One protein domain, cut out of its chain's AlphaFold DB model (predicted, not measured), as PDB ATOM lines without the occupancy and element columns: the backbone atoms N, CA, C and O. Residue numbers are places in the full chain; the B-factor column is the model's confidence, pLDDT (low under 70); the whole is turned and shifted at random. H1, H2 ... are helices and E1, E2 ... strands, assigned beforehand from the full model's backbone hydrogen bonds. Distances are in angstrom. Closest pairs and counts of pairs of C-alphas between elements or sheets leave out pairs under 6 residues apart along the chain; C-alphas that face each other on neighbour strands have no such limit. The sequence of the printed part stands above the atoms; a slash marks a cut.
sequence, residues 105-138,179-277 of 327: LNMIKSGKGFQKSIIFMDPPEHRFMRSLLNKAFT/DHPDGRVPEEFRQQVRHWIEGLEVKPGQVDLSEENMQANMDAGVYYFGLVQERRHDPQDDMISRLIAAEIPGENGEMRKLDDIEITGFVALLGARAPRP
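Overview. This is residues 105 to 138 and 179 to 277 of the 327 residues of an uncharacterized protein of Mycolicibacterium celeriflavum (UniProt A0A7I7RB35). One long helix, H4, runs along one side of the model, and H3, H6 and H5 pack on successive parts of it, H3 and H6 crossing it. At one end the small hairpin E1-E2 and H2 sit together, while residues 108 to 113 stick out. The printed part has 133 residues with six named helices and two named strands, in the order H1 H2 H3 H4 H5 E1 E2 H6; it is mostly helix, its sheet antiparallel. It is compact, with a radius of gyration of the C-alphas of 16.1 A and spans of 46 by 42 by 27 A.

Arrangement. Start at H1, residues 105 to 110, which touches no helix. In H2, residues 125 to 134, C-alpha Phe 128 is 6.4 A from C-alpha Ile 248 of E1, residues 247 to 249, their closest pair. H3, residues 187 to 198, touches the hub H4, residues 211 to 233, at a steep 51 degrees, closest at C-alphas 196 and 216, 5.1 A. H5, residues 239 to 244, touches H4 at C-alphas 241 and 231, 5.8 A. E1 and E2, residues 255 to 257, form a hairpin, with N 248 and O 256 at 2.8 A. H6, residues 260 to 271, touches H4 at C-alphas 264 and 225, 5.4 A. Every O i to N i+4 pair is within hydrogen-bond range in H1, H4, H5 and H6; H2 has 5 of 6, H3 6 of 8.

Along the chain. Find C-alpha 105 at (42.546, 33.884, -29.779). H4 runs 33.5 A to C-alpha 233 at (38.043, 57.720, 0.995); H3 spans 17.6 A.

Size, cuts and confidence. Residues 139 to 178 are cut out, a 25.7 A gap. H1 to H2 and H3 to H4 are long links. Residues 179 to 217 are among those under pLDDT 70.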
ATOM      1  N   LEU A 105      43.489  34.702 -29.020       73.44
ATOM      2  CA  LEU A 105      42.546  33.884 -29.779       73.44
ATOM      3  C   LEU A 105      41.518  33.176 -28.877       73.44
ATOM      4  O   LEU A 105      40.335  33.111 -29.209       73.44
ATOM      5  N   ASN A 106      41.944  32.700 -27.708       71.06
ATOM      6  CA  ASN A 106      41.059  32.075 -26.728       71.06
ATOM      7  C   ASN A 106      40.050  33.067 -26.118       71.06
ATOM      8  O   ASN A 106      38.887  32.714 -25.930       71.06
ATOM      9  N   MET A 107      40.441  34.325 -25.884       70.56
ATOM     10  CA  MET A 107      39.517  35.373 -25.427       70.56
ATOM     11  C   MET A 107      38.396  35.573 -26.448       70.56
ATOM     12  O   MET A 107      37.220  35.522 -26.089       70.56
ATOM     13  N   ILE A 108      38.762  35.672 -27.729       74.12
ATOM     14  CA  ILE A 108      37.813  35.838 -28.835       74.12
ATOM     15  C   ILE A 108      36.858  34.637 -28.922       74.12
ATOM     16  O   ILE A 108      35.658  34.818 -29.132       74.12
ATOM     17  N   LYS A 109      37.368  33.411 -28.741       73.31
ATOM     18  CA  LYS A 109      36.573  32.173 -28.814       73.31
ATOM     19  C   LYS A 109      35.660  31.955 -27.617       73.31
ATOM     20  O   LYS A 109      34.534  31.498 -27.786       73.31
ATOM     21  N   SER A 110      36.134  32.271 -26.417       70.25
ATOM     22  CA  SER A 110      35.375  32.059 -25.182       70.25
ATOM     23  C   SER A 110      34.150  32.971 -25.079       70.25
ATOM     24  O   SER A 110      33.229  32.672 -24.319       70.25
ATOM     25  N   GLY A 111      34.148  34.103 -25.797       63.53
ATOM     26  CA  GLY A 111      33.117  35.137 -25.694       63.53
ATOM     27  C   GLY A 111      33.072  35.827 -24.324       63.53
ATOM     28  O   GLY A 111      32.212  36.676 -24.093       63.53
ATOM     29  N   LYS A 112      33.985  35.478 -23.410       58.75
ATOM     30  CA  LYS A 112      34.113  36.079 -22.087       58.75
ATOM     31  C   LYS A 112      35.035  37.284 -22.217       58.75
ATOM     32  O   LYS A 112      36.255  37.153 -22.174       58.75
ATOM     33  N   GLY A 113      34.444  38.460 -22.413       53.84
ATOM     34  CA  GLY A 113      35.187  39.714 -22.330       53.84
ATOM     35  C   GLY A 113      35.826  39.828 -20.947       53.84
ATOM     36  O   GLY A 113      35.125  39.782 -19.935       53.84
ATOM     37  N   PHE A 114      37.154  39.933 -20.892       56.84
ATOM     38  CA  PHE A 114      37.823  40.352 -19.665       56.84
ATOM     39  C   PHE A 114      37.562  41.839 -19.404       56.84
ATOM     40  O   PHE A 114      37.039  42.559 -20.253       56.84
ATOM     41  N   GLN A 115      37.891  42.245 -18.180       57.72
ATOM     42  CA  GLN A 115      37.583  43.521 -17.540       57.72
ATOM     43  C   GLN A 115      37.660  44.743 -18.462       57.72
ATOM     44  O   GLN A 115      38.507  44.794 -19.351       57.72
ATOM     45  N   LYS A 116      36.809  45.748 -18.182       67.00
ATOM     46  CA  LYS A 116      36.791  47.073 -18.822       67.00
ATOM     47  C   LYS A 116      38.184  47.717 -18.783       67.00
ATOM     48  O   LYS A 116      38.514  48.485 -17.885       67.00
ATOM     49  N   SER A 117      39.010  47.379 -19.762       75.31
ATOM     50  CA  SER A 117      40.376  47.850 -19.909       75.31
ATOM     51  C   SER A 117      40.491  48.593 -21.222       75.31
ATOM     52  O   SER A 117      39.913  48.194 -22.231       75.31
ATOM     53  N   ILE A 118      41.277  49.663 -21.217       81.25
ATOM     54  CA  ILE A 118      41.467  50.537 -22.376       81.25
ATOM     55  C   ILE A 118      41.992  49.787 -23.616       81.25
ATOM     56  O   ILE A 118      41.721  50.211 -24.732       81.25
ATOM     57  N   ILE A 119      42.694  48.660 -23.449       81.56
ATOM     58  CA  ILE A 119      43.181  47.833 -24.569       81.56
ATOM     59  C   ILE A 119      42.076  47.051 -25.292       81.56
ATOM     60  O   ILE A 119      42.298  46.597 -26.408       81.56
ATOM     61  N   PHE A 120      40.900  46.902 -24.676       84.38
ATOM     62  CA  PHE A 120      39.740  46.201 -25.235       84.38
ATOM     63  C   PHE A 120      38.597  47.171 -25.554       84.38
ATOM     64  O   PHE A 120      37.424  46.820 -25.470       84.38
ATOM     65  N   MET A 121      38.933  48.417 -25.889       86.44
ATOM     66  CA  MET A 121      37.980  49.470 -26.233       86.44
ATOM     67  C   MET A 121      38.302  50.037 -27.611       86.44
ATOM     68  O   MET A 121      39.470  50.234 -27.946       86.44
ATOM     69  N   ASP A 122      37.263  50.399 -28.359       89.00
ATOM     70  CA  ASP A 122      37.397  51.153 -29.605       89.00
ATOM     71  C   ASP A 122      36.978  52.624 -29.405       89.00
ATOM     72  O   ASP A 122      36.339  52.988 -28.408       89.00
ATOM     73  N   PRO A 123      37.370  53.537 -30.310       89.50
ATOM     74  CA  PRO A 123      36.815  54.885 -30.340       89.50
ATOM     75  C   PRO A 123      35.277  54.885 -30.456       89.50
ATOM     76  O   PRO A 123      34.728  54.037 -31.154       89.50
ATOM     77  N   PRO A 124      34.578  55.865 -29.845       87.75
ATOM     78  CA  PRO A 124      35.115  57.070 -29.202       87.75
ATOM     79  C   PRO A 124      35.565  56.883 -27.743       87.75
ATOM     80  O   PRO A 124      36.422  57.647 -27.294       87.75
ATOM     81  N   GLU A 125      35.069  55.872 -27.027       84.75
ATOM     82  CA  GLU A 125      35.358  55.648 -25.599       84.75
ATOM     83  C   GLU A 125      36.863  55.518 -25.327       84.75
ATOM     84  O   GLU A 125      37.412  56.217 -24.468       84.75
ATOM     85  N   HIS A 126      37.565  54.735 -26.156       88.62
ATOM     86  CA  HIS A 126      39.018  54.592 -26.081       88.62
ATOM     87  C   HIS A 126      39.753  55.944 -26.130       88.62
ATOM     88  O   HIS A 126      40.753  56.135 -25.435       88.62
ATOM     89  N   ARG A 127      39.270  56.922 -26.915       88.50
ATOM     90  CA  ARG A 127      39.924  58.240 -27.028       88.50
ATOM     91  C   ARG A 127      39.822  59.025 -25.726       88.50
ATOM     92  O   ARG A 127      40.808  59.649 -25.330       88.50
ATOM     93  N   PHE A 128      38.671  58.977 -25.058       86.25
ATOM     94  CA  PHE A 128      38.481  59.638 -23.769       86.25
ATOM     95  C   PHE A 128      39.365  59.000 -22.703       86.25
ATOM     96  O   PHE A 128      40.165  59.704 -22.084       86.25
ATOM     97  N   MET A 129      39.336  57.671 -22.590       83.44
ATOM     98  CA  MET A 129      40.177  56.930 -21.647       83.44
ATOM     99  C   MET A 129      41.672  57.187 -21.890       83.44
ATOM    100  O   MET A 129      42.424  57.484 -20.960       83.44
ATOM    101  N   ARG A 130      42.116  57.185 -23.154       86.81
ATOM    102  CA  ARG A 130      43.516  57.459 -23.512       86.81
ATOM    103  C   ARG A 130      43.923  58.897 -23.210       86.81
ATOM    104  O   ARG A 130      45.071  59.148 -22.845       86.81
ATOM    105  N   SER A 131      43.002  59.851 -23.331       86.31
ATOM    106  CA  SER A 131      43.286  61.253 -23.017       86.31
ATOM    107  C   SER A 131      43.645  61.466 -21.540       86.31
ATOM    108  O   SER A 131      44.495  62.311 -21.243       86.31
ATOM    109  N   LEU A 132      43.084  60.655 -20.633       82.94
ATOM    110  CA  LEU A 132      43.419  60.676 -19.207       82.94
ATOM    111  C   LEU A 132      44.871  60.226 -18.969       82.94
ATOM    112  O   LEU A 132      45.580  60.843 -18.173       82.94
ATOM    113  N   LEU A 133      45.349  59.228 -19.726       76.38
ATOM    114  CA  LEU A 133      46.732  58.726 -19.660       76.38
ATOM    115  C   LEU A 133      47.772  59.679 -20.212       76.38
ATOM    116  O   LEU A 133      48.877  59.767 -19.678       76.38
ATOM    117  N   ASN A 134      47.450  60.377 -21.298       81.50
ATOM    118  CA  ASN A 134      48.442  61.160 -22.031       81.50
ATOM    119  C   ASN A 134      49.154  62.197 -21.143       81.50
ATOM    120  O   ASN A 134      50.309  62.524 -21.397       81.50
ATOM    121  N   LYS A 135      48.501  62.673 -20.072       73.50
ATOM    122  CA  LYS A 135      49.099  63.589 -19.088       73.50
ATOM    123  C   LYS A 135      50.209  62.936 -18.253       73.50
ATOM    124  O   LYS A 135      51.188  63.605 -17.928       73.50
ATOM    125  N   ALA A 136      50.079  61.649 -17.930       67.69
ATOM    126  CA  ALA A 136      51.085  60.885 -17.190       67.69
ATOM    127  C   ALA A 136      52.281  60.484 -18.073       67.69
ATOM    128  O   ALA A 136      53.403  60.399 -17.586       67.69
ATOM    129  N   PHE A 137      52.064  60.317 -19.380       76.62
ATOM    130  CA  PHE A 137      53.088  59.894 -20.346       76.62
ATOM    131  C   PHE A 137      53.630  61.040 -21.216       76.62
ATOM    132  O   PHE A 137      54.070  60.829 -22.346       76.62
ATOM    133  N   THR A 138      53.610  62.276 -20.710       81.06
ATOM    134  CA  THR A 138      54.226  63.405 -21.425       81.06
ATOM    135  C   THR A 138      55.754  63.277 -21.441       81.06
ATOM    136  O   THR A 138      56.328  62.761 -20.480       81.06
ATOM    137  N   ASP A 179      61.894  45.453  -6.547       53.59
ATOM    138  CA  ASP A 179      62.574  45.207  -5.262       53.59
ATOM    139  C   ASP A 179      63.427  46.431  -4.854       53.59
ATOM    140  O   ASP A 179      64.650  46.365  -4.725       53.59
ATOM    141  N   HIS A 180      62.785  47.596  -4.773       54.88
ATOM    142  CA  HIS A 180      63.405  48.897  -4.602       54.88
ATOM    143  C   HIS A 180      63.790  49.124  -3.133       54.88
ATOM    144  O   HIS A 180      62.981  48.840  -2.242       54.88
ATOM    145  N   PRO A 181      64.970  49.706  -2.857       45.00
ATOM    146  CA  PRO A 181      65.382  50.049  -1.494       45.00
ATOM    147  C   PRO A 181      64.459  51.090  -0.831       45.00
ATOM    148  O   PRO A 181      64.297  51.067   0.385       45.00
ATOM    149  N   ASP A 182      63.769  51.922  -1.619       45.47
ATOM    150  CA  ASP A 182      62.885  52.992  -1.126       45.47
ATOM    151  C   ASP A 182      61.453  52.533  -0.769       45.47
ATOM    152  O   ASP A 182      60.573  53.362  -0.544       45.47
ATOM    153  N   GLY A 183      61.166  51.224  -0.765       42.03
ATOM    154  CA  GLY A 183      59.885  50.701  -0.260       42.03
ATOM    155  C   GLY A 183      58.639  51.075  -1.077       42.03
ATOM    156  O   GLY A 183      57.525  51.022  -0.560       42.03
ATOM    157  N   ARG A 184      58.795  51.443  -2.357       46.31
ATOM    158  CA  ARG A 184      57.667  51.835  -3.229       46.31
ATOM    159  C   ARG A 184      56.663  50.694  -3.440       46.31
ATOM    160  O   ARG A 184      55.467  50.960  -3.492       46.31
ATOM    161  N   VAL A 185      57.135  49.440  -3.481       43.50
ATOM    162  CA  VAL A 185      56.329  48.224  -3.246       43.50
ATOM    163  C   VAL A 185      56.656  47.723  -1.836       43.50
ATOM    164  O   VAL A 185      57.832  47.409  -1.590       43.50
ATOM    165  N   PRO A 186      55.680  47.620  -0.916       47.69
ATOM    166  CA  PRO A 186      55.907  46.942   0.355       47.69
ATOM    167  C   PRO A 186      56.364  45.497   0.102       47.69
ATOM    168  O   PRO A 186      55.887  44.858  -0.833       47.69
ATOM    169  N   GLU A 187      57.304  44.991   0.906       45.91
ATOM    170  CA  GLU A 187      57.925  43.663   0.733       45.91
ATOM    171  C   GLU A 187      56.887  42.546   0.533       45.91
ATOM    172  O   GLU A 187      57.028  41.699  -0.345       45.91
ATOM    173  N   GLU A 188      55.791  42.624   1.289       44.44
ATOM    174  CA  GLU A 188      54.651  41.700   1.257       44.44
ATOM    175  C   GLU A 188      53.950  41.608  -0.111       44.44
ATOM    176  O   GLU A 188      53.391  40.565  -0.440       44.44
ATOM    177  N   PHE A 189      54.045  42.642  -0.955       49.34
ATOM    178  CA  PHE A 189      53.438  42.659  -2.288       49.34
ATOM    179  C   PHE A 189      54.416  42.304  -3.416       49.34
ATOM    180  O   PHE A 189      53.983  42.124  -4.552       49.34
ATOM    181  N   ARG A 190      55.723  42.151  -3.152       52.31
ATOM    182  CA  ARG A 190      56.736  41.887  -4.199       52.31
ATOM    183  C   ARG A 190      56.590  40.504  -4.831       52.31
ATOM    184  O   ARG A 190      56.619  40.373  -6.057       52.31
ATOM    185  N   GLN A 191      56.351  39.474  -4.014       49.06
ATOM    186  CA  GLN A 191      56.024  38.133  -4.519       49.06
ATOM    187  C   GLN A 191      54.668  38.100  -5.230       49.06
ATOM    188  O   GLN A 191      54.491  37.357  -6.193       49.06
ATOM    189  N   GLN A 192      53.725  38.926  -4.786       52.56
ATOM    190  CA  GLN A 192      52.363  38.909  -5.295       52.56
ATOM    191  C   GLN A 192      52.243  39.641  -6.645       52.56
ATOM    192  O   GLN A 192      51.660  39.099  -7.577       52.56
ATOM    193  N   VAL A 193      52.935  40.773  -6.823       52.50
ATOM    194  CA  VAL A 193      53.106  41.439  -8.131       52.50
ATOM    195  C   VAL A 193      53.848  40.538  -9.123       52.50
ATOM    196  O   VAL A 193      53.469  40.476 -10.292       52.50
ATOM    197  N   ARG A 194      54.864  39.788  -8.668       51.88
ATOM    198  CA  ARG A 194      55.539  38.767  -9.487       51.88
ATOM    199  C   ARG A 194      54.547  37.707  -9.972       51.88
ATOM    200  O   ARG A 194      54.503  37.437 -11.167       51.88
ATOM    201  N   HIS A 195      53.739  37.153  -9.069       52.22
ATOM    202  CA  HIS A 195      52.738  36.140  -9.408       52.22
ATOM    203  C   HIS A 195      51.678  36.671 -10.387       52.22
ATOM    204  O   HIS A 195      51.273  35.960 -11.299       52.22
ATOM    205  N   TRP A 196      51.283  37.939 -10.268       55.59
ATOM    206  CA  TRP A 196      50.327  38.568 -11.183       55.59
ATOM    207  C   TRP A 196      50.899  38.836 -12.580       55.59
ATOM    208  O   TRP A 196      50.189  38.659 -13.565       55.59
ATOM    209  N   ILE A 197      52.170  39.240 -12.683       51.84
ATOM    210  CA  ILE A 197      52.838  39.469 -13.975       51.84
ATOM    211  C   ILE A 197      53.121  38.136 -14.683       51.84
ATOM    212  O   ILE A 197      52.853  38.018 -15.874       51.84
ATOM    213  N   GLU A 198      53.616  37.130 -13.958       53.06
ATOM    214  CA  GLU A 198      53.880  35.786 -14.502       53.06
ATOM    215  C   GLU A 198      52.574  35.047 -14.844       53.06
ATOM    216  O   GLU A 198      52.508  34.321 -15.832       53.06
ATOM    217  N   GLY A 199      51.500  35.295 -14.086       48.38
ATOM    218  CA  GLY A 199      50.168  34.743 -14.330       48.38
ATOM    219  C   GLY A 199      49.474  35.266 -15.596       48.38
ATOM    220  O   GLY A 199      48.413  34.774 -15.966       48.38
ATOM    221  N   LEU A 200      50.041  36.266 -16.273       50.16
ATOM    222  CA  LEU A 200      49.562  36.758 -17.569       50.16
ATOM    223  C   LEU A 200      50.269  36.087 -18.757       50.16
ATOM    224  O   LEU A 200      49.847  36.271 -19.900       50.16
ATOM    225  N   GLU A 201      51.329  35.313 -18.513       55.47
ATOM    226  CA  GLU A 201      52.108  34.665 -19.563       55.47
ATOM    227  C   GLU A 201      51.493  33.313 -19.954       55.47
ATOM    228  O   GLU A 201      51.220  32.448 -19.117       55.47
ATOM    229  N   VAL A 202      51.283  33.122 -21.259       58.19
ATOM    230  CA  VAL A 202      50.909  31.828 -21.840       58.19
ATOM    231  C   VAL A 202      52.191  31.037 -22.078       58.19
ATOM    232  O   VAL A 202      53.091  31.516 -22.767       58.19
ATOM    233  N   LYS A 203      52.294  29.838 -21.496       61.84
ATOM    234  CA  LYS A 203      53.462  28.962 -21.675       61.84
ATOM    235  C   LYS A 203      53.369  28.190 -22.999       61.84
ATOM    236  O   LYS A 203      52.256  27.948 -23.473       61.84
ATOM    237  N   PRO A 204      54.503  27.741 -23.569       57.69
ATOM    238  CA  PRO A 204      54.491  26.857 -24.731       57.69
ATOM    239  C   PRO A 204      53.576  25.644 -24.512       57.69
ATOM    240  O   PRO A 204      53.580  25.027 -23.445       57.69
ATOM    241  N   GLY A 205      52.765  25.320 -25.517       58.69
ATOM    242  CA  GLY A 205      51.794  24.226 -25.496       58.69
ATOM    243  C   GLY A 205      50.505  24.501 -24.712       58.69
ATOM    244  O   GLY A 205      49.629  23.636 -24.686       58.69
ATOM    245  N   GLN A 206      50.351  25.670 -24.081       60.72
ATOM    246  CA  GLN A 206      49.111  26.052 -23.401       60.72
ATOM    247  C   GLN A 206      48.256  26.955 -24.290       60.72
ATOM    248  O   GLN A 206      48.695  28.014 -24.723       60.72
ATOM    249  N   VAL A 207      47.011  26.543 -24.538       56.34
ATOM    250  CA  VAL A 207      46.025  27.342 -25.293       56.34
ATOM    251  C   VAL A 207      45.274  28.314 -24.374       56.34
ATOM    252  O   VAL A 207      44.876  29.396 -24.805       56.34
ATOM    253  N   ASP A 208      45.128  27.946 -23.099       60.50
ATOM    254  CA  ASP A 208      44.428  28.716 -22.073       60.50
ATOM    255  C   ASP A 208      45.343  29.102 -20.911       60.50
ATOM    256  O   ASP A 208      46.345  28.442 -20.628       60.50
ATOM    257  N   LEU A 209      44.958  30.175 -20.213       62.00
ATOM    258  CA  LEU A 209      45.540  30.512 -18.918       62.00
ATOM    259  C   LEU A 209      45.299  29.338 -17.962       62.00
ATOM    260  O   LEU A 209      44.175  28.844 -17.855       62.00
ATOM    261  N   SER A 210      46.342  28.903 -17.258       66.44
ATOM    262  CA  SER A 210      46.196  27.910 -16.192       66.44
ATOM    263  C   SER A 210      45.245  28.418 -15.096       66.44
ATOM    264  O   SER A 210      45.042  29.623 -14.936       66.44
ATOM    265  N   GLU A 211      44.670  27.513 -14.299       69.75
ATOM    266  CA  GLU A 211      43.873  27.908 -13.124       69.75
ATOM    267  C   GLU A 211      44.676  28.809 -12.171       69.75
ATOM    268  O   GLU A 211      44.144  29.778 -11.636       69.75
ATOM    269  N   GLU A 212      45.978  28.545 -12.040       67.00
ATOM    270  CA  GLU A 212      46.927  29.378 -11.298       67.00
ATOM    271  C   GLU A 212      46.993  30.806 -11.863       67.00
ATOM    272  O   GLU A 212      46.847  31.777 -11.125       67.00
ATOM    273  N   ASN A 213      47.115  30.942 -13.186       64.88
ATOM    274  CA  ASN A 213      47.119  32.229 -13.874       64.88
ATOM    275  C   ASN A 213      45.791  32.981 -13.681       64.88
ATOM    276  O   ASN A 213      45.784  34.193 -13.453       64.88
ATOM    277  N   MET A 214      44.652  32.282 -13.744       67.88
ATOM    278  CA  MET A 214      43.343  32.897 -13.495       67.88
ATOM    279  C   MET A 214      43.209  33.386 -12.052       67.88
ATOM    280  O   MET A 214      42.739  34.504 -11.837       67.88
ATOM    281  N   GLN A 215      43.654  32.590 -11.077       69.19
ATOM    282  CA  GLN A 215      43.623  32.968  -9.664       69.19
ATOM    283  C   GLN A 215      44.522  34.178  -9.393       69.19
ATOM    284  O   GLN A 215      44.074  35.140  -8.771       69.19
ATOM    285  N   ALA A 216      45.737  34.191  -9.948       67.12
ATOM    286  CA  ALA A 216      46.647  35.329  -9.863       67.12
ATOM    287  C   ALA A 216      45.987  36.618 -10.381       67.12
ATOM    288  O   ALA A 216      46.023  37.658  -9.724       67.12
ATOM    289  N   ASN A 217      45.319  36.548 -11.533       67.62
ATOM    290  CA  ASN A 217      44.602  37.688 -12.101       67.62
ATOM    291  C   ASN A 217      43.437  38.164 -11.218       67.62
ATOM    292  O   ASN A 217      43.221  39.371 -11.085       67.62
ATOM    293  N   MET A 218      42.689  37.242 -10.603       74.25
ATOM    294  CA  MET A 218      41.617  37.602  -9.670       74.25
ATOM    295  C   MET A 218      42.166  38.298  -8.425       74.25
ATOM    296  O   MET A 218      41.653  39.353  -8.049       74.25
ATOM    297  N   ASP A 219      43.230  37.762  -7.831       72.88
ATOM    298  CA  ASP A 219      43.865  38.336  -6.645       72.88
ATOM    299  C   ASP A 219      44.395  39.752  -6.928       72.88
ATOM    300  O   ASP A 219      44.206  40.664  -6.116       72.88
ATOM    301  N   ALA A 220      44.975  39.969  -8.116       70.25
ATOM    302  CA  ALA A 220      45.396  41.289  -8.589       70.25
ATOM    303  C   ALA A 220      44.219  42.259  -8.669       70.25
ATOM    304  O   ALA A 220      44.286  43.380  -8.160       70.25
ATOM    305  N   GLY A 221      43.119  41.816  -9.284       75.19
ATOM    306  CA  GLY A 221      41.897  42.601  -9.400       75.19
ATOM    307  C   GLY A 221      41.339  43.009  -8.037       75.19
ATOM    308  O   GLY A 221      41.002  44.175  -7.843       75.19
ATOM    309  N   VAL A 222      41.294  42.082  -7.074       81.75
ATOM    310  CA  VAL A 222      40.822  42.348  -5.704       81.75
ATOM    311  C   VAL A 222      41.714  43.369  -4.999       81.75
ATOM    312  O   VAL A 222      41.204  44.306  -4.382       81.75
ATOM    313  N   TYR A 223      43.034  43.232  -5.118       78.81
ATOM    314  CA  TYR A 223      43.975  44.179  -4.525       78.81
ATOM    315  C   TYR A 223      43.821  45.591  -5.102       78.81
ATOM    316  O   TYR A 223      43.667  46.555  -4.348       78.81
ATOM    317  N   TYR A 224      43.825  45.726  -6.433       78.00
ATOM    318  CA  TYR A 224      43.684  47.032  -7.075       78.00
ATOM    319  C   TYR A 224      42.331  47.668  -6.770       78.00
ATOM    320  O   TYR A 224      42.279  48.869  -6.508       78.00
ATOM    321  N   PHE A 225      41.261  46.874  -6.718       85.00
ATOM    322  CA  PHE A 225      39.951  47.356  -6.299       85.00
ATOM    323  C   PHE A 225      39.985  47.903  -4.866       85.00
ATOM    324  O   PHE A 225      39.508  49.007  -4.614       85.00
ATOM    325  N   GLY A 226      40.617  47.185  -3.930       84.06
ATOM    326  CA  GLY A 226      40.814  47.660  -2.559       84.06
ATOM    327  C   GLY A 226      41.569  48.992  -2.494       84.06
ATOM    328  O   GLY A 226      41.151  49.907  -1.784       84.06
ATOM    329  N   LEU A 227      42.628  49.141  -3.295       81.69
ATOM    330  CA  LEU A 227      43.399  50.382  -3.384       81.69
ATOM    331  C   LEU A 227      42.570  51.544  -3.959       81.69
ATOM    332  O   LEU A 227      42.665  52.667  -3.469       81.69
ATOM    333  N   VAL A 228      41.727  51.293  -4.966       85.50
ATOM    334  CA  VAL A 228      40.794  52.301  -5.503       85.50
ATOM    335  C   VAL A 228      39.823  52.769  -4.417       85.50
ATOM    336  O   VAL A 228      39.629  53.976  -4.257       85.50
ATOM    337  N   GLN A 229      39.278  51.845  -3.622       90.69
ATOM    338  CA  GLN A 229      38.375  52.184  -2.519       90.69
ATOM    339  C   GLN A 229      39.066  53.000  -1.422       90.69
ATOM    340  O   GLN A 229      38.499  53.986  -0.948       90.69
ATOM    341  N   GLU A 230      40.306  52.651  -1.062       85.56
ATOM    342  CA  GLU A 230      41.129  53.439  -0.137       85.56
ATOM    343  C   GLU A 230      41.288  54.879  -0.650       85.56
ATOM    344  O   GLU A 230      40.988  55.835   0.064       85.56
ATOM    345  N   ARG A 231      41.663  55.047  -1.926       83.56
ATOM    346  CA  ARG A 231      41.873  56.364  -2.550       83.56
ATOM    347  C   ARG A 231      40.605  57.172  -2.779       83.56
ATOM    348  O   ARG A 231      40.696  58.390  -2.939       83.56
ATOM    349  N   ARG A 232      39.431  56.536  -2.804       87.94
ATOM    350  CA  ARG A 232      38.150  57.256  -2.789       87.94
ATOM    351  C   ARG A 232      37.873  57.891  -1.437       87.94
ATOM    352  O   ARG A 232      37.291  58.972  -1.400       87.94
ATOM    353  N   HIS A 233      38.244  57.211  -0.355       89.00
ATOM    354  CA  HIS A 233      38.043  57.720   0.995       89.00
ATOM    355  C   HIS A 233      39.117  58.741   1.386       89.00
ATOM    356  O   HIS A 233      38.783  59.789   1.934       89.00
ATOM    357  N   ASP A 234      40.377  58.458   1.051       87.00
ATOM    358  CA  ASP A 234      41.537  59.299   1.348       87.00
ATOM    359  C   ASP A 234      42.364  59.573   0.072       87.00
ATOM    360  O   ASP A 234      43.302  58.828  -0.253       87.00
ATOM    361  N   PRO A 235      41.990  60.605  -0.714       85.69
ATOM    362  CA  PRO A 235      42.685  60.949  -1.948       85.69
ATOM    363  C   PRO A 235      44.135  61.385  -1.706       85.69
ATOM    364  O   PRO A 235      44.413  62.202  -0.834       85.69
ATOM    365  N   GLN A 236      45.050  60.910  -2.550       77.94
ATOM    366  CA  GLN A 236      46.474  61.252  -2.518       77.94
ATOM    367  C   GLN A 236      46.913  61.948  -3.814       77.94
ATOM    368  O   GLN A 236      46.162  62.023  -4.788       77.94
ATOM    369  N   ASP A 237      48.155  62.438  -3.866       71.88
ATOM    370  CA  ASP A 237      48.744  62.942  -5.115       71.88
ATOM    371  C   ASP A 237      49.266  61.793  -5.995       71.88
ATOM    372  O   ASP A 237      50.466  61.630  -6.220       71.88
ATOM    373  N   ASP A 238      48.348  60.952  -6.474       73.25
ATOM    374  CA  ASP A 238      48.663  59.819  -7.338       73.25
ATOM    375  C   ASP A 238      47.707  59.671  -8.527       73.25
ATOM    376  O   ASP A 238      46.705  60.377  -8.677       73.25
ATOM    377  N   MET A 239      48.067  58.775  -9.448       75.62
ATOM    378  CA  MET A 239      47.287  58.539 -10.662       75.62
ATOM    379  C   MET A 239      45.878  58.016 -10.355       75.62
ATOM    380  O   MET A 239      44.945  58.380 -11.065       75.62
ATOM    381  N   ILE A 240      45.707  57.208  -9.305       81.69
ATOM    382  CA  ILE A 240      44.418  56.600  -8.953       81.69
ATOM    383  C   ILE A 240      43.456  57.694  -8.491       81.69
ATOM    384  O   ILE A 240      42.357  57.813  -9.030       81.69
ATOM    385  N   SER A 241      43.894  58.570  -7.585       81.44
ATOM    386  CA  SER A 241      43.097  59.716  -7.133       81.44
ATOM    387  C   SER A 241      42.761  60.691  -8.268       81.44
ATOM    388  O   SER A 241      41.653  61.227  -8.315       81.44
ATOM    389  N   ARG A 242      43.662  60.874  -9.243       82.31
ATOM    390  CA  ARG A 242      43.378  61.679 -10.447       82.31
ATOM    391  C   ARG A 242      42.329  61.034 -11.358       82.31
ATOM    392  O   ARG A 242      41.516  61.763 -11.919       82.31
ATOM    393  N   LEU A 243      42.331  59.707 -11.505       84.50
ATOM    394  CA  LEU A 243      41.313  58.974 -12.271       84.50
ATOM    395  C   LEU A 243      39.946  59.019 -11.581       84.50
ATOM    396  O   LEU A 243      38.942  59.229 -12.250       84.50
ATOM    397  N   ILE A 244      39.905  58.912 -10.249       87.44
ATOM    398  CA  ILE A 244      38.675  59.051  -9.450       87.44
ATOM    399  C   ILE A 244      38.027  60.431  -9.651       87.44
ATOM    400  O   ILE A 244      36.801  60.550  -9.703       87.44
ATOM    401  N   ALA A 245      38.844  61.482  -9.754       86.38
ATOM    402  CA  ALA A 245      38.380  62.851  -9.970       86.38
ATOM    403  C   ALA A 245      38.049  63.172 -11.439       86.38
ATOM    404  O   ALA A 245      37.491  64.235 -11.709       86.38
ATOM    405  N   ALA A 246      38.409  62.301 -12.387       85.94
ATOM    406  CA  ALA A 246      38.219  62.554 -13.808       85.94
ATOM    407  C   ALA A 246      36.760  62.357 -14.240       85.94
ATOM    408  O   ALA A 246      36.046  61.485 -13.743       85.94
ATOM    409  N   GLU A 247      36.346  63.155 -15.222       86.62
ATOM    410  CA  GLU A 247      35.034  63.061 -15.854       86.62
ATOM    411  C   GLU A 247      35.205  62.836 -17.358       86.62
ATOM    412  O   GLU A 247      36.050  63.464 -18.004       86.62
ATOM    413  N   ILE A 248      34.397  61.936 -17.912       84.75
ATOM    414  CA  ILE A 248      34.360  61.580 -19.332       84.75
ATOM    415  C   ILE A 248      32.925  61.698 -19.862       84.75
ATOM    416  O   ILE A 248      31.987  61.525 -19.087       84.75
ATOM    417  N   PRO A 249      32.713  61.970 -21.160       84.25
ATOM    418  CA  PRO A 249      31.374  61.933 -21.740       84.25
ATOM    419  C   PRO A 249      30.758  60.533 -21.610       84.25
ATOM    420  O   PRO A 249      31.369  59.540 -22.003       84.25
ATOM    421  N   GLY A 250      29.561  60.455 -21.039       79.38
ATOM    422  CA  GLY A 250      28.738  59.253 -20.975       79.38
ATOM    423  C   GLY A 250      27.945  59.026 -22.261       79.38
ATOM    424  O   GLY A 250      27.934  59.863 -23.163       79.38
ATOM    425  N   GLU A 251      27.235  57.898 -22.330       74.38
ATOM    426  CA  GLU A 251      26.464  57.476 -23.515       74.38
ATOM    427  C   GLU A 251      25.407  58.505 -23.949       74.38
ATOM    428  O   GLU A 251      25.162  58.689 -25.138       74.38
ATOM    429  N   ASN A 252      24.844  59.241 -22.988       78.38
ATOM    430  CA  ASN A 252      23.831  60.272 -23.226       78.38
ATOM    431  C   ASN A 252      24.432  61.668 -23.490       78.38
ATOM    432  O   ASN A 252      23.697  62.649 -23.570       78.38
ATOM    433  N   GLY A 253      25.762  61.785 -23.581       75.62
ATOM    434  CA  GLY A 253      26.479  63.054 -23.746       75.62
ATOM    435  C   GLY A 253      26.712  63.844 -22.451       75.62
ATOM    436  O   GLY A 253      27.443  64.832 -22.470       75.62
ATOM    437  N   GLU A 254      26.145  63.412 -21.323       87.19
ATOM    438  CA  GLU A 254      26.427  63.986 -20.003       87.19
ATOM    439  C   GLU A 254      27.788  63.528 -19.478       87.19
ATOM    440  O   GLU A 254      28.192  62.387 -19.687       87.19
ATOM    441  N   MET A 255      28.498  64.399 -18.762       86.19
ATOM    442  CA  MET A 255      29.761  64.027 -18.127       86.19
ATOM    443  C   MET A 255      29.501  63.048 -16.976       86.19
ATOM    444  O   MET A 255      28.681  63.313 -16.098       86.19
ATOM    445  N   ARG A 256      30.224  61.927 -16.961       89.62
ATOM    446  CA  ARG A 256      30.198  60.927 -15.891       89.62
ATOM    447  C   ARG A 256      31.586  60.711 -15.309       89.62
ATOM    448  O   ARG A 256      32.594  60.860 -15.999       89.62
ATOM    449  N   LYS A 257      31.634  60.285 -14.052       88.44
ATOM    450  CA  LYS A 257      32.864  59.786 -13.426       88.44
ATOM    451  C   LYS A 257      33.115  58.334 -13.820       88.44
ATOM    452  O   LYS A 257      32.186  57.622 -14.214       88.44
ATOM    453  N   LEU A 258      34.370  57.915 -13.706       87.88
ATOM    454  CA  LEU A 258      34.736  56.518 -13.884       87.88
ATOM    455  C   LEU A 258      34.228  55.685 -12.703       87.88
ATOM    456  O   LEU A 258      34.266  56.128 -11.543       87.88
ATOM    457  N   ASP A 259      33.749  54.487 -13.018       88.69
ATOM    458  CA  ASP A 259      33.383  53.495 -12.016       88.69
ATOM    459  C   ASP A 259      34.631  52.780 -11.458       88.69
ATOM    460  O   ASP A 259      35.735  52.870 -12.002       88.69
ATOM    461  N   ASP A 260      34.475  52.090 -10.330       87.69
ATOM    462  CA  ASP A 260      35.606  51.448  -9.646       87.69
ATOM    463  C   ASP A 260      36.216  50.313 -10.460       87.69
ATOM    464  O   ASP A 260      37.413  50.060 -10.359       87.69
ATOM    465  N   ILE A 261      35.416  49.656 -11.298       85.31
ATOM    466  CA  ILE A 261      35.849  48.545 -12.143       85.31
ATOM    467  C   ILE A 261      36.673  49.081 -13.317       85.31
ATOM    468  O   ILE A 261      37.701  48.501 -13.649       85.31
ATOM    469  N   GLU A 262      36.273  50.205 -13.906       85.38
ATOM    470  CA  GLU A 262      37.001  50.920 -14.955       85.38
ATOM    471  C   GLU A 262      38.355  51.395 -14.443       85.38
ATOM    472  O   GLU A 262      39.377  51.164 -15.089       85.38
ATOM    473  N   ILE A 263      38.386  52.010 -13.258       84.88
ATOM    474  CA  ILE A 263      39.641  52.447 -12.641       84.88
ATOM    475  C   ILE A 263      40.498  51.227 -12.287       84.88
ATOM    476  O   ILE A 263      41.693  51.233 -12.563       84.88
ATOM    477  N   THR A 264      39.904  50.158 -11.750       82.75
ATOM    478  CA  THR A 264      40.623  48.918 -11.414       82.75
ATOM    479  C   THR A 264      41.232  48.266 -12.650       82.75
ATOM    480  O   THR A 264      42.422  47.980 -12.641       82.75
ATOM    481  N   GLY A 265      40.474  48.082 -13.734       78.75
ATOM    482  CA  GLY A 265      40.981  47.490 -14.977       78.75
ATOM    483  C   GLY A 265      42.082  48.338 -15.617       78.75
ATOM    484  O   GLY A 265      43.064  47.820 -16.154       78.75
ATOM    485  N   PHE A 266      41.964  49.658 -15.498       78.75
ATOM    486  CA  PHE A 266      42.961  50.606 -15.971       78.75
ATOM    487  C   PHE A 266      44.245  50.583 -15.134       78.75
ATOM    488  O   PHE A 266      45.348  50.575 -15.681       78.75
ATOM    489  N   VAL A 267      44.118  50.538 -13.808       75.88
ATOM    490  CA  VAL A 267      45.254  50.406 -12.893       75.88
ATOM    491  C   VAL A 267      45.875  49.024 -13.014       75.88
ATOM    492  O   VAL A 267      47.087  48.952 -12.997       75.88
ATOM    493  N   ALA A 268      45.114  47.951 -13.216       74.00
ATOM    494  CA  ALA A 268      45.656  46.609 -13.422       74.00
ATOM    495  C   ALA A 268      46.511  46.534 -14.695       74.00
ATOM    496  O   ALA A 268      47.614  45.989 -14.668       74.00
ATOM    497  N   LEU A 269      46.063  47.169 -15.786       71.81
ATOM    498  CA  LEU A 269      46.837  47.261 -17.025       71.81
ATOM    499  C   LEU A 269      48.176  47.992 -16.826       71.81
ATOM    500  O   LEU A 269      49.200  47.584 -17.371       71.81
ATOM    501  N   LEU A 270      48.175  49.091 -16.069       69.19
ATOM    502  CA  LEU A 270      49.373  49.909 -15.827       69.19
ATOM    503  C   LEU A 270      50.218  49.394 -14.661       69.19
ATOM    504  O   LEU A 270      51.414  49.655 -14.608       69.19
ATOM    505  N   GLY A 271      49.589  48.689 -13.727       56.12
ATOM    506  CA  GLY A 271      50.097  48.175 -12.457       56.12
ATOM    507  C   GLY A 271      51.014  46.973 -12.622       56.12
ATOM    508  O   GLY A 271      51.758  46.643 -11.706       56.12
ATOM    509  N   ALA A 272      51.127  46.446 -13.845       42.62
ATOM    510  CA  ALA A 272      52.342  45.765 -14.287       42.62
ATOM    511  C   ALA A 272      53.608  46.655 -14.168       42.62
ATOM    512  O   ALA A 272      54.724  46.160 -14.320       42.62
ATOM    513  N   ARG A 273      53.466  47.965 -13.898       37.94
ATOM    514  CA  ARG A 273      54.553  48.909 -13.614       37.94
ATOM    515  C   ARG A 273      54.077  50.210 -12.937       37.94
ATOM    516  O   ARG A 273      54.213  51.279 -13.523       37.94
ATOM    517  N   ALA A 274      53.579  50.161 -11.699       28.80
ATOM    518  CA  ALA A 274      53.634  51.317 -10.782       28.80
ATOM    519  C   ALA A 274      53.200  50.942  -9.355       28.80
ATOM    520  O   ALA A 274      52.035  50.605  -9.153       28.80
ATOM    521  N   PRO A 275      54.072  51.089  -8.347       37.72
ATOM    522  CA  PRO A 275      53.668  51.007  -6.952       37.72
ATOM    523  C   PRO A 275      53.778  52.382  -6.249       37.72
ATOM    524  O   PRO A 275      54.580  53.230  -6.642       37.72
ATOM    525  N   ARG A 276      52.871  52.592  -5.277       32.72
ATOM    526  CA  ARG A 276      52.499  53.800  -4.489       32.72
ATOM    527  C   ARG A 276      53.489  54.993  -4.427       32.72
ATOM    528  O   ARG A 276      54.690  54.794  -4.255       32.72
ATOM    529  N   PRO A 277      52.995  56.250  -4.332       33.34
ATOM    530  CA  PRO A 277      53.696  57.297  -3.589       33.34
ATOM    531  C   PRO A 277      53.435  57.153  -2.077       33.34
ATOM    532  O   PRO A 277      52.320  56.841  -1.648       33.34
TER     533      PRO A 277